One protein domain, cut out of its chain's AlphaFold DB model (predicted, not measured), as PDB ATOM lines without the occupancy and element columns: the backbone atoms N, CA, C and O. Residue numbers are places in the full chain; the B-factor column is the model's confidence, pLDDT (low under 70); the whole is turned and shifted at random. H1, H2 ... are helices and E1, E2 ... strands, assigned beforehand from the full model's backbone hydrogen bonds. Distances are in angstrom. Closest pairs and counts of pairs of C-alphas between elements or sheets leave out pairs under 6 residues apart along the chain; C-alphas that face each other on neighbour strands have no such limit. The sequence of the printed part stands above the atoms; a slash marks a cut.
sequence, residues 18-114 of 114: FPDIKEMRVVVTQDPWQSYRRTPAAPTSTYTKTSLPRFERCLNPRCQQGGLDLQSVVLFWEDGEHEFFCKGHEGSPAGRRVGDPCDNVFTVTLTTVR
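AT A GLANCE: This is residues 18 to 114 of the 114 residues of an uncharacterized protein of Cupriavidus sp. SK-4 (UniProt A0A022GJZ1). Little of this domain is regular structure: one twisted sheet of two hairpins, E1 with E2 and E3 with E4, with long loops and a short helix, H1, that only grazes the sheet. The printed part has 97 residues, 35 in named elements, in the order E1 E2 H1 E3 E4: mostly strand. The sheet runs E2 E1 E4 E3, antiparallel throughout. The whole is compact, radius of gyration of the C-alphas 14.3 A, spanning 43 by 33 by 19 A.

IN THESE COORDINATES: E1, residues 23 to 30, begins at C-alpha (40.769, 36.683, 58.372) and is 23.4 A long. E2 is residues 44 to 48, 13.7 A; H1, residues 70 to 76, 10.0 A; E3, residues 80 to 85, 16.7 A. E4, residues 105 to 113, 26.1 A, ends at (39.397, 32.690, 61.072).

HOW THE PARTS SIT: E1 is antiparallel to E2 (N 28 to O 45, 2.8 A) and to E4 (N 25 to O 111, 2.8 A). E3 is antiparallel to E4 (N 82 to O 108, 2.9 A). H1 grazes the sheet with residues 70 to 74; its closest C-alpha pair with E4 is Val 74 and Leu 110, 7.2 A. In H1 every O i to N i+4 pair is within hydrogen-bond range.

THE WHOLE: The C-alphas of Arg 97 and Arg 114, the two farthest apart, are 43.7 A apart. The printed part has no cut. The links E1 to E2, E2 to H1 and E3 to E4 are long. Residues 93 and 95 have pLDDT under 70.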
ATOM      1  N   PHE A  18      33.210  43.347  61.543       85.00
ATOM      2  CA  PHE A  18      33.633  41.976  61.822       85.00
ATOM      3  C   PHE A  18      34.761  41.956  62.870       85.00
ATOM      4  O   PHE A  18      35.909  41.638  62.535       85.00
ATOM      5  N   PRO A  19      34.470  42.334  64.130       82.94
ATOM      6  CA  PRO A  19      35.495  42.448  65.165       82.94
ATOM      7  C   PRO A  19      36.095  41.088  65.537       82.94
ATOM      8  O   PRO A  19      37.303  40.987  65.729       82.94
ATOM      9  N   ASP A  20      35.277  40.034  65.541       86.62
ATOM     10  CA  ASP A  20      35.684  38.677  65.934       86.62
ATOM     11  C   ASP A  20      36.268  37.855  64.774       86.62
ATOM     12  O   ASP A  20      36.447  36.648  64.900       86.62
ATOM     13  N   ILE A  21      36.507  38.473  63.614       88.38
ATOM     14  CA  ILE A  21      37.040  37.803  62.424       88.38
ATOM     15  C   ILE A  21      38.404  38.411  62.102       88.38
ATOM     16  O   ILE A  21      38.504  39.567  61.681       88.38
ATOM     17  N   LYS A  22      39.470  37.631  62.277       90.00
ATOM     18  CA  LYS A  22      40.847  38.024  61.939       90.00
ATOM     19  C   LYS A  22      41.060  37.993  60.435       90.00
ATOM     20  O   LYS A  22      41.526  38.968  59.854       90.00
ATOM     21  N   GLU A  23      40.648  36.897  59.809       92.56
ATOM     22  CA  GLU A  23      40.769  36.683  58.372       92.56
ATOM     23  C   GLU A  23      39.465  36.132  57.812       92.56
ATOM     24  O   GLU A  23      38.731  35.412  58.487       92.56
ATOM     25  N   MET A  24      39.180  36.463  56.556       92.88
ATOM     26  CA  MET A  24      38.074  35.850  55.837       92.88
ATOM     27  C   MET A  24      38.374  35.758  54.352       92.88
ATOM     28  O   MET A  24      39.069  36.613  53.786       92.88
ATOM     29  N   ARG A  25      37.753  34.769  53.723       96.88
ATOM     30  CA  ARG A  25      37.678  34.608  52.281       96.88
ATOM     31  C   ARG A  25      36.235  34.310  51.900       96.88
ATOM     32  O   ARG A  25      35.620  33.406  52.452       96.88
ATOM     33  N   VAL A  26      35.719  35.077  50.949       97.12
ATOM     34  CA  VAL A  26      34.393  34.870  50.364       97.12
ATOM     35  C   VAL A  26      34.577  34.683  48.872       97.12
ATOM     36  O   VAL A  26      35.075  35.583  48.194       97.12
ATOM     37  N   VAL A  27      34.214  33.516  48.360       98.06
ATOM     38  CA  VAL A  27      34.209  33.228  46.924       98.06
ATOM     39  C   VAL A  27      32.761  33.203  46.474       98.06
ATOM     40  O   VAL A  27      31.962  32.491  47.065       98.06
ATOM     41  N   VAL A  28      32.418  33.991  45.462       97.44
ATOM     42  CA  VAL A  28      31.060  34.083  44.928       97.44
ATOM     43  C   VAL A  28      31.090  33.683  43.468       97.44
ATOM     44  O   VAL A  28      31.723  34.366  42.665       97.44
ATOM     45  N   THR A  29      30.391  32.615  43.121       95.88
ATOM     46  CA  THR A  29      30.179  32.188  41.738       95.88
ATOM     47  C   THR A  29      28.737  32.472  41.347       95.88
ATOM     48  O   THR A  29      27.819  32.231  42.128       95.88
ATOM     49  N   GLN A  30      28.533  33.012  40.152       93.94
ATOM     50  CA  GLN A  30      27.210  33.295  39.600       93.94
ATOM     51  C   GLN A  30      27.022  32.606  38.259       93.94
ATOM     52  O   GLN A  30      27.998  32.280  37.587       93.94
ATOM     53  N   ASP A  31      25.765  32.471  37.843       87.12
ATOM     54  CA  ASP A  31      25.398  32.013  36.500       87.12
ATOM     55  C   ASP A  31      26.037  30.662  36.105       87.12
ATOM     56  O   ASP A  31      26.697  30.561  35.065       87.12
ATOM     57  N   PRO A  32      25.865  29.599  36.919       81.81
ATOM     58  CA  PRO A  32      26.474  28.296  36.645       81.81
ATOM     59  C   PRO A  32      26.001  27.688  35.314       81.81
ATOM     60  O   PRO A  32      26.731  26.920  34.689       81.81
ATOM     61  N   TRP A  33      24.808  28.073  34.850       83.44
ATOM     62  CA  TRP A  33      24.224  27.635  33.579       83.44
ATOM     63  C   TRP A  33      24.499  28.583  32.403       83.44
ATOM     64  O   TRP A  33      24.000  28.337  31.304       83.44
ATOM     65  N   GLN A  34      25.306  29.634  32.601       82.00
ATOM     66  CA  GLN A  34      25.733  30.577  31.553       82.00
ATOM     67  C   GLN A  34      24.565  31.251  30.810       82.00
ATOM     68  O   GLN A  34      24.642  31.555  29.613       82.00
ATOM     69  N   SER A  35      23.459  31.477  31.513       82.88
ATOM     70  CA  SER A  35      22.249  32.118  31.007       82.88
ATOM     71  C   SER A  35      22.464  33.602  30.698       82.88
ATOM     72  O   SER A  35      21.795  34.141  29.814       82.88
ATOM     73  N   TYR A  36      23.415  34.264  31.365       81.88
ATOM     74  CA  TYR A  36      23.643  35.711  31.251       81.88
ATOM     75  C   TYR A  36      25.008  36.068  30.668       81.88
ATOM     76  O   TYR A  36      25.125  37.053  29.932       81.88
ATOM     77  N   ARG A  37      26.047  35.280  30.956       80.44
ATOM     78  CA  ARG A  37      27.366  35.406  30.328       80.44
ATOM     79  C   ARG A  37      27.802  34.083  29.720       80.44
ATOM     80  O   ARG A  37      27.974  33.086  30.405       80.44
ATOM     81  N   ARG A  38      28.091  34.116  28.416       74.75
ATOM     82  CA  ARG A  38      28.700  32.993  27.691       74.75
ATOM     83  C   ARG A  38      30.210  32.991  27.901       74.75
ATOM     84  O   ARG A  38      30.961  33.443  27.038       74.75
ATOM     85  N   THR A  39      30.646  32.543  29.070       73.50
ATOM     86  CA  THR A  39      32.064  32.374  29.406       73.50
ATOM     87  C   THR A  39      32.382  30.898  29.643       73.50
ATOM     88  O   THR A  39      31.531  30.183  30.155       73.50
ATOM     89  N   PRO A  40      33.603  30.420  29.318       73.50
ATOM     90  CA  PRO A  40      33.967  29.008  29.497       73.50
ATOM     91  C   PRO A  40      33.820  28.495  30.937       73.50
ATOM     92  O   PRO A  40      33.639  27.303  31.150       73.50
ATOM     93  N   ALA A  41      33.906  29.401  31.912       76.62
ATOM     94  CA  ALA A  41      33.645  29.142  33.317       76.62
ATOM     95  C   ALA A  41      32.612  30.141  33.852       76.62
ATOM     96  O   ALA A  41      32.513  31.267  33.347       76.62
ATOM     97  N   ALA A  42      31.878  29.725  34.883       82.81
ATOM     98  CA  ALA A  42      30.966  30.589  35.618       82.81
ATOM     99  C   ALA A  42      31.737  31.788  36.213       82.81
ATOM    100  O   ALA A  42      32.844  31.602  36.729       82.81
ATOM    101  N   PRO A  43      31.218  33.025  36.119       87.00
ATOM    102  CA  PRO A  43      31.877  34.185  36.701       87.00
ATOM    103  C   PRO A  43      32.064  34.045  38.210       87.00
ATOM    104  O   PRO A  43      31.096  33.854  38.945       87.00
ATOM    105  N   THR A  44      33.311  34.203  38.656       93.69
ATOM    106  CA  THR A  44      33.692  34.089  40.065       93.69
ATOM    107  C   THR A  44      34.367  35.365  40.557       93.69
ATOM    108  O   THR A  44      35.341  35.838  39.969       93.69
ATOM    109  N   SER A  45      33.880  35.882  41.679       95.31
ATOM    110  CA  SER A  45      34.471  36.979  42.441       95.31
ATOM    111  C   SER A  45      35.086  36.424  43.729       95.31
ATOM    112  O   SER A  45      34.524  35.530  44.357       95.31
ATOM    113  N   THR A  46      36.251  36.927  44.142       96.88
ATOM    114  CA  THR A  46      36.881  36.546  45.420       96.88
ATOM    115  C   THR A  46      37.136  37.785  46.258       96.88
ATOM    116  O   THR A  46      37.729  38.757  45.788       96.88
ATOM    117  N   TYR A  47      36.731  37.717  47.519       95.25
ATOM    118  CA  TYR A  47      36.821  38.806  48.473       95.25
ATOM    119  C   TYR A  47      37.522  38.380  49.753       95.25
ATOM    120  O   TYR A  47      37.468  37.226  50.174       95.25
ATOM    121  N   THR A  48      38.151  39.355  50.393       93.44
ATOM    122  CA  THR A  48      38.758  39.254  51.719       93.44
ATOM    123  C   THR A  48      38.111  40.271  52.648       93.44
ATOM    124  O   THR A  48      37.294  41.092  52.212       93.44
ATOM    125  N   LYS A  49      38.508  40.278  53.926       88.44
ATOM    126  CA  LYS A  49      38.018  41.248  54.919       88.44
ATOM    127  C   LYS A  49      38.107  42.690  54.408       88.44
ATOM    128  O   LYS A  49      37.171  43.468  54.577       88.44
ATOM    129  N   THR A  50      39.185  43.027  53.700       85.88
ATOM    130  CA  THR A  50      39.462  44.380  53.196       85.88
ATOM    131  C   THR A  50      38.858  44.688  51.824       85.88
ATOM    132  O   THR A  50      38.686  45.867  51.516       85.88
ATOM    133  N   SER A  51      38.447  43.685  51.030       90.00
ATOM    134  CA  SER A  51      37.855  43.898  49.692       90.00
ATOM    135  C   SER A  51      36.352  43.595  49.548       90.00
ATOM    136  O   SER A  51      35.702  44.257  48.748       90.00
ATOM    137  N   LEU A  52      35.748  42.766  50.414       90.25
ATOM    138  CA  LEU A  52      34.295  42.499  50.487       90.25
ATOM    139  C   LEU A  52      33.357  43.728  50.362       90.25
ATOM    140  O   LEU A  52      33.264  44.538  51.291       90.25
ATOM    141  N   PRO A  53      32.602  43.865  49.261       90.62
ATOM    142  CA  PRO A  53      31.573  44.890  49.150       90.62
ATOM    143  C   PRO A  53      30.387  44.580  50.074       90.62
ATOM    144  O   PRO A  53      30.226  43.460  50.553       90.62
ATOM    145  N   ARG A  54      29.502  45.561  50.297       88.12
ATOM    146  CA  ARG A  54      28.226  45.272  50.970       88.12
ATOM    147  C   ARG A  54      27.347  44.354  50.127       88.12
ATOM    148  O   ARG A  54      26.799  43.394  50.650       88.12
ATOM    149  N   PHE A  55      27.241  44.649  48.834       91.12
ATOM    150  CA  PHE A  55      26.398  43.907  47.905       91.12
ATOM    151  C   PHE A  55      27.210  43.366  46.732       91.12
ATOM    152  O   PHE A  55      27.916  44.131  46.072       91.12
ATOM    153  N   GLU A  56      27.033  42.083  46.429       94.06
ATOM    154  CA  GLU A  56      27.332  41.526  45.110       94.06
ATOM    155  C   GLU A  56      26.121  41.758  44.207       94.06
ATOM    156  O   GLU A  56      24.997  41.405  44.568       94.06
ATOM    157  N   ARG A  57      26.317  42.354  43.031       92.69
ATOM    158  CA  ARG A  57      25.217  42.554  42.078       92.69
ATOM    159  C   ARG A  57      24.916  41.258  41.333       92.69
ATOM    160  O   ARG A  57      25.830  40.509  41.002       92.69
ATOM    161  N   CYS A  58      23.640  41.045  41.022       91.81
ATOM    162  CA  CYS A  58      23.234  39.937  40.162       91.81
ATOM    163  C   CYS A  58      23.818  40.123  38.761       91.81
ATOM    164  O   CYS A  58      23.868  41.242  38.245       91.81
ATOM    165  N   LEU A  59      24.249  39.023  38.151       91.25
ATOM    166  CA  LEU A  59      24.901  39.064  36.850       91.25
ATOM    167  C   LEU A  59      23.948  39.451  35.711       91.25
ATOM    168  O   LEU A  59      24.378  40.075  34.741       91.25
ATOM    169  N   ASN A  60      22.663  39.097  35.834       88.12
ATOM    170  CA  ASN A  60      21.632  39.446  34.863       88.12
ATOM    171  C   ASN A  60      21.535  40.982  34.710       88.12
ATOM    172  O   ASN A  60      21.101  41.660  35.644       88.12
ATOM    173  N   PRO A  61      21.873  41.552  33.537       85.06
ATOM    174  CA  PRO A  61      21.919  43.001  33.336       85.06
ATOM    175  C   PRO A  61      20.539  43.668  33.373       85.06
ATOM    176  O   PRO A  61      20.449  44.885  33.541       85.06
ATOM    177  N   ARG A  62      19.460  42.896  33.205       86.00
ATOM    178  CA  ARG A  62      18.083  43.393  33.326       86.00
ATOM    179  C   ARG A  62      17.641  43.492  34.778       86.00
ATOM    180  O   ARG A  62      16.687  44.214  35.062       86.00
ATOM    181  N   CYS A  63      18.341  42.809  35.681       89.50
ATOM    182  CA  CYS A  63      17.979  42.754  37.077       89.50
ATOM    183  C   CYS A  63      18.100  44.123  37.747       89.50
ATOM    184  O   CYS A  63      19.157  44.754  37.745       89.50
ATOM    185  N   GLN A  64      17.004  44.570  38.349       88.19
ATOM    186  CA  GLN A  64      16.914  45.816  39.096       88.19
ATOM    187  C   GLN A  64      16.796  45.516  40.584       88.19
ATOM    188  O   GLN A  64      16.142  44.548  40.976       88.19
ATOM    189  N   GLN A  65      17.421  46.368  41.404       87.19
ATOM    190  CA  GLN A  65      17.320  46.345  42.874       87.19
ATOM    191  C   GLN A  65      17.708  44.997  43.516       87.19
ATOM    192  O   GLN A  65      17.449  44.764  44.692       87.19
ATOM    193  N   GLY A  66      18.350  44.118  42.743       89.62
ATOM    194  CA  GLY A  66      18.814  42.810  43.166       89.62
ATOM    195  C   GLY A  66      20.276  42.812  43.577       89.62
ATOM    196  O   GLY A  66      21.056  43.712  43.260       89.62
ATOM    197  N   GLY A  67      20.647  41.747  44.265       93.44
ATOM    198  CA  GLY A  67      22.000  41.464  44.696       93.44
ATOM    199  C   GLY A  67      21.977  40.522  45.885       93.44
ATOM    200  O   GLY A  67      20.911  40.092  46.335       93.44
ATOM    201  N   LEU A  68      23.161  40.248  46.406       94.88
ATOM    202  CA  LEU A  68      23.364  39.512  47.641       94.88
ATOM    203  C   LEU A  68      24.105  40.402  48.639       94.88
ATOM    204  O   LEU A  68      25.184  40.900  48.325       94.88
ATOM    205  N   ASP A  69      23.529  40.613  49.828       93.31
ATOM    206  CA  ASP A  69      24.204  41.318  50.926       93.31
ATOM    207  C   ASP A  69      25.277  40.396  51.525       93.31
ATOM    208  O   ASP A  69      24.984  39.524  52.346       93.31
ATOM    209  N   LEU A  70      26.523  40.556  51.080       92.19
ATOM    210  CA  LEU A  70      27.627  39.686  51.479       92.19
ATOM    211  C   LEU A  70      28.037  39.890  52.939       92.19
ATOM    212  O   LEU A  70      28.539  38.959  53.563       92.19
ATOM    213  N   GLN A  71      27.827  41.081  53.506       90.56
ATOM    214  CA  GLN A  71      28.135  41.309  54.920       90.56
ATOM    215  C   GLN A  71      27.167  40.534  55.813       90.56
ATOM    216  O   GLN A  71      27.591  39.925  56.792       90.56
ATOM    217  N   SER A  72      25.890  40.487  55.433       90.44
ATOM    218  CA  SER A  72      24.888  39.651  56.095       90.44
ATOM    219  C   SER A  72      25.236  38.167  55.986       90.44
ATOM    220  O   SER A  72      25.078  37.438  56.962       90.44
ATOM    221  N   VAL A  73      25.760  37.717  54.839       93.69
ATOM    222  CA  VAL A  73      26.250  36.336  54.699       93.69
ATOM    223  C   VAL A  73      27.346  36.050  55.730       93.69
ATOM    224  O   VAL A  73      27.205  35.119  56.512       93.69
ATOM    225  N   VAL A  74      28.377  36.895  55.816       92.19
ATOM    226  CA  VAL A  74      29.487  36.715  56.775       92.19
ATOM    227  C   VAL A  74      29.028  36.740  58.240       92.19
ATOM    228  O   VAL A  74      29.597  36.037  59.071       92.19
ATOM    229  N   LEU A  75      28.026  37.554  58.588       88.88
ATOM    230  CA  LEU A  75      27.557  37.671  59.975       88.88
ATOM    231  C   LEU A  75      26.674  36.512  60.430       88.88
ATOM    232  O   LEU A  75      26.699  36.164  61.612       88.88
ATOM    233  N   PHE A  76      25.848  35.977  59.531       90.75
ATOM    234  CA  PHE A  76      24.733  35.108  59.915       90.75
ATOM    235  C   PHE A  76      24.857  33.671  59.420       90.75
ATOM    236  O   PHE A  76      24.075  32.830  59.860       90.75
ATOM    237  N   TRP A  77      25.812  33.381  58.538       94.31
ATOM    238  CA  TRP A  77      26.038  32.040  58.010       94.31
ATOM    239  C   TRP A  77      27.347  31.461  58.534       94.31
ATOM    240  O   TRP A  77      28.301  32.180  58.832       94.31
ATOM    241  N   GLU A  78      27.364  30.142  58.680       94.81
ATOM    242  CA  GLU A  78      28.565  29.394  59.035       94.81
ATOM    243  C   GLU A  78      29.511  29.247  57.837       94.81
ATOM    244  O   GLU A  78      29.105  29.387  56.679       94.81
ATOM    245  N   ASP A  79      30.782  28.961  58.119       96.69
ATOM    246  CA  ASP A  79      31.757  28.619  57.086       96.69
ATOM    247  C   ASP A  79      31.275  27.405  56.281       96.69
ATOM    248  O   ASP A  79      30.764  26.434  56.839       96.69
ATOM    249  N   GLY A  80      31.451  27.449  54.963       97.62
ATOM    250  CA  GLY A  80      30.928  26.433  54.054       97.62
ATOM    251  C   GLY A  80      30.445  27.014  52.734       97.62
ATOM    252  O   GLY A  80      30.655  28.193  52.438       97.62
ATOM    253  N   GLU A  81      29.823  26.162  51.925       98.00
ATOM    254  CA  GLU A  81      29.202  26.544  50.660       98.00
ATOM    255  C   GLU A  81      27.692  26.714  50.835       98.00
ATOM    256  O   GLU A  81      27.026  25.839  51.383       98.00
ATOM    257  N   HIS A  82      27.164  27.837  50.350       97.50
ATOM    258  CA  HIS A  82      25.754  28.200  50.461       97.50
ATOM    259  C   HIS A  82      25.235  28.745  49.137       97.50
ATOM    260  O   HIS A  82      25.917  29.525  48.468       97.50
ATOM    261  N   GLU A  83      24.005  28.390  48.782       95.75
ATOM    262  CA  GLU A  83      23.332  28.929  47.603       95.75
ATOM    263  C   GLU A  83      22.315  30.006  47.979       95.75
ATOM    264  O   GLU A  83      21.500  29.849  48.890       95.75
ATOM    265  N   PHE A  84      22.334  31.106  47.231       95.12
ATOM    266  CA  PHE A  84      21.403  32.213  47.390       95.12
ATOM    267  C   PHE A  84      20.781  32.590  46.054       95.12
ATOM    268  O   PHE A  84      21.464  32.704  45.039       95.12
ATOM    269  N   PHE A  85      19.486  32.887  46.070       91.94
ATOM    270  CA  PHE A  85      18.800  33.459  44.917       91.94
ATOM    271  C   PHE A  85      18.896  34.983  44.923       91.94
ATOM    272  O   PHE A  85      18.806  35.635  45.971       91.94
ATOM    273  N   CYS A  86      19.037  35.564  43.736       91.69
ATOM    274  CA  CYS A  86      18.931  36.998  43.543       91.69
ATOM    275  C   CYS A  86      17.543  37.498  43.953       91.69
ATOM    276  O   CYS A  86      16.527  37.067  43.420       91.69
ATOM    277  N   LYS A  87      17.497  38.472  44.864       88.56
ATOM    278  CA  LYS A  87      16.240  39.060  45.360       88.56
ATOM    279  C   LYS A  87      15.744  40.256  44.529       88.56
ATOM    280  O   LYS A  87      14.997  41.084  45.038       88.56
ATOM    281  N   GLY A  88      16.209  40.383  43.287       90.38
ATOM    282  CA  GLY A  88      15.821  41.463  42.375       90.38
ATOM    283  C   GLY A  88      14.680  41.082  41.436       90.38
ATOM    284  O   GLY A  88      14.165  39.965  41.479       90.38
ATOM    285  N   HIS A  89      14.332  42.007  40.542       90.25
ATOM    286  CA  HIS A  89      13.319  41.788  39.505       90.25
ATOM    287  C   HIS A  89      13.718  42.371  38.138       90.25
ATOM    288  O   HIS A  89      14.463  43.350  38.064       90.25
ATOM    289  N   GLU A  90      13.129  41.877  37.048       89.06
ATOM    290  CA  GLU A  90      13.295  42.408  35.678       89.06
ATOM    291  C   GLU A  90      12.314  43.546  35.313       89.06
ATOM    292  O   GLU A  90      12.147  43.916  34.150       89.06
ATOM    293  N   GLY A  91      11.638  44.105  36.316       80.88
ATOM    294  CA  GLY A  91      10.737  45.252  36.186       80.88
ATOM    295  C   GLY A  91      11.413  46.600  35.891       80.88
ATOM    296  O   GLY A  91      12.592  46.700  35.561       80.88
ATOM    297  N   SER A  92      10.656  47.691  36.031       74.94
ATOM    298  CA  SER A  92      11.170  49.039  35.739       74.94
ATOM    299  C   SER A  92      12.252  49.476  36.748       74.94
ATOM    300  O   SER A  92      12.064  49.221  37.940       74.94
ATOM    301  N   PRO A  93      13.293  50.235  36.344       67.19
ATOM    302  CA  PRO A  93      14.411  50.630  37.220       67.19
ATOM    303  C   PRO A  93      14.020  51.349  38.526       67.19
ATOM    304  O   PRO A  93      14.694  51.217  39.543       67.19
ATOM    305  N   ALA A  94      12.899  52.079  38.526       71.38
ATOM    306  CA  ALA A  94      12.384  52.788  39.702       71.38
ATOM    307  C   ALA A  94      11.371  51.972  40.535       71.38
ATOM    308  O   ALA A  94      10.638  52.553  41.329       71.38
ATOM    309  N   GLY A  95      11.247  50.659  40.305       66.56
ATOM    310  CA  GLY A  95      10.298  49.796  41.024       66.56
ATOM    311  C   GLY A  95       8.817  50.102  40.758       66.56
ATOM    312  O   GLY A  95       7.946  49.542  41.411       66.56
ATOM    313  N   ARG A  96       8.498  50.971  39.786       72.19
ATOM    314  CA  ARG A  96       7.110  51.351  39.442       72.19
ATOM    315  C   ARG A  96       6.275  50.165  38.956       72.19
ATOM    316  O   ARG A  96       5.054  50.187  39.071       72.19
ATOM    317  N   ARG A  97       6.931  49.157  38.381       77.44
ATOM    318  CA  ARG A  97       6.376  47.840  38.072       77.44
ATOM    319  C   ARG A  97       7.406  46.795  38.462       77.44
ATOM    320  O   ARG A  97       8.505  46.815  37.903       77.44
ATOM    321  N   VAL A  98       7.046  45.922  39.396       77.69
ATOM    322  CA  VAL A  98       7.799  44.699  39.684       77.69
ATOM    323  C   VAL A  98       7.511  43.731  38.538       77.69
ATOM    324  O   VAL A  98       6.350  43.462  38.236       77.69
ATOM    325  N   GLY A  99       8.564  43.333  37.829       82.31
ATOM    326  CA  GLY A  99       8.499  42.306  36.789       82.31
ATOM    327  C   GLY A  99       8.788  40.932  37.380       82.31
ATOM    328  O   GLY A  99       8.715  40.755  38.596       82.31
ATOM    329  N   ASP A 100       9.173  39.989  36.529       87.12
ATOM    330  CA  ASP A 100       9.557  38.655  36.983       87.12
ATOM    331  C   ASP A 100      10.787  38.709  37.909       87.12
ATOM    332  O   ASP A 100      11.628  39.612  37.770       87.12
ATOM    333  N   PRO A 101      10.909  37.776  38.871       87.94
ATOM    334  CA  PRO A 101      12.109  37.638  39.684       87.94
ATOM    335  C   PRO A 101      13.351  37.421  38.820       87.94
ATOM    336  O   PRO A 101      13.296  36.771  37.777       87.94
ATOM    337  N   CYS A 102      14.493  37.931  39.271       88.88
ATOM    338  CA  CYS A 102      15.754  37.640  38.600       88.88
ATOM    339  C   CYS A 102      16.169  36.192  38.861       88.88
ATOM    340  O   CYS A 102      16.525  35.847  39.988       88.88
ATOM    341  N   ASP A 103      16.212  35.381  37.811       86.50
ATOM    342  CA  ASP A 103      16.608  33.973  37.895       86.50
ATOM    343  C   ASP A 103      18.140  33.808  37.915       86.50
ATOM    344  O   ASP A 103      18.758  33.251  37.010       86.50
ATOM    345  N   ASN A 104      18.797  34.427  38.895       90.50
ATOM    346  CA  ASN A 104      20.245  34.352  39.083       90.50
ATOM    347  C   ASN A 104      20.555  33.736  40.443       90.50
ATOM    348  O   ASN A 104      20.045  34.197  41.467       90.50
ATOM    349  N   VAL A 105      21.450  32.754  40.446       92.44
ATOM    350  CA  VAL A 105      21.914  32.061  41.650       92.44
ATOM    351  C   VAL A 105      23.340  32.495  41.976       92.44
ATOM    352  O   VAL A 105      24.159  32.699  41.078       92.44
ATOM    353  N   PHE A 106      23.614  32.646  43.267       95.44
ATOM    354  CA  PHE A 106      24.936  32.849  43.838       95.44
ATOM    355  C   PHE A 106      25.322  31.599  44.623       95.44
ATOM    356  O   PHE A 106      24.652  31.270  45.599       95.44
ATOM    357  N   THR A 107      26.425  30.960  44.258       96.75
ATOM    358  CA  THR A 107      27.085  29.958  45.099       96.75
ATOM    359  C   THR A 107      28.202  30.661  45.857       96.75
ATOM    360  O   THR A 107      29.114  31.220  45.243       96.75
ATOM    361  N   VAL A 108      28.114  30.689  47.184       97.62
ATOM    362  CA  VAL A 108      29.049  31.407  48.053       97.62
ATOM    363  C   VAL A 108      29.804  30.430  48.934       97.62
ATOM    364  O   VAL A 108      29.203  29.765  49.768       97.62
ATOM    365  N   THR A 109      31.127  30.406  48.810       98.31
ATOM    366  CA  THR A 109      32.011  29.719  49.754       98.31
ATOM    367  C   THR A 109      32.548  30.724  50.767       98.31
ATOM    368  O   THR A 109      33.276  31.654  50.399       98.31
ATOM    369  N   LEU A 110      32.196  30.539  52.037       97.88
ATOM    370  CA  LEU A 110      32.648  31.343  53.168       97.88
ATOM    371  C   LEU A 110      33.711  30.585  53.970       97.88
ATOM    372  O   LEU A 110      33.530  29.425  54.330       97.88
ATOM    373  N   THR A 111      34.820  31.252  54.268       97.69
ATOM    374  CA  THR A 111      35.852  30.754  55.186       97.69
ATOM    375  C   THR A 111      36.293  31.889  56.096       97.69
ATOM    376  O   THR A 111      36.669  32.956  55.598       97.69
ATOM    377  N   THR A 112      36.274  31.678  57.409       94.19
ATOM    378  CA  THR A 112      36.634  32.674  58.420       94.19
ATOM    379  C   THR A 112      37.625  32.112  59.438       94.19
ATOM    380  O   THR A 112      37.632  30.932  59.772       94.19
ATOM    381  N   VAL A 113      38.496  32.979  59.949       93.88
ATOM    382  CA  VAL A 113      39.397  32.690  61.072       93.88
ATOM    383  C   VAL A 113      39.080  33.688  62.175       93.88
ATOM    384  O   VAL A 113      39.111  34.897  61.931       93.88
ATOM    385  N   ARG A 114      38.774  33.192  63.375       85.75
ATOM    386  CA  ARG A 114      38.341  33.996  64.530       85.75
ATOM    387  C   ARG A 114      39.457  34.181  65.563       85.75
ATOM    388  O   ARG A 114      40.361  33.323  65.682       85.75
TER     389      ARG A 114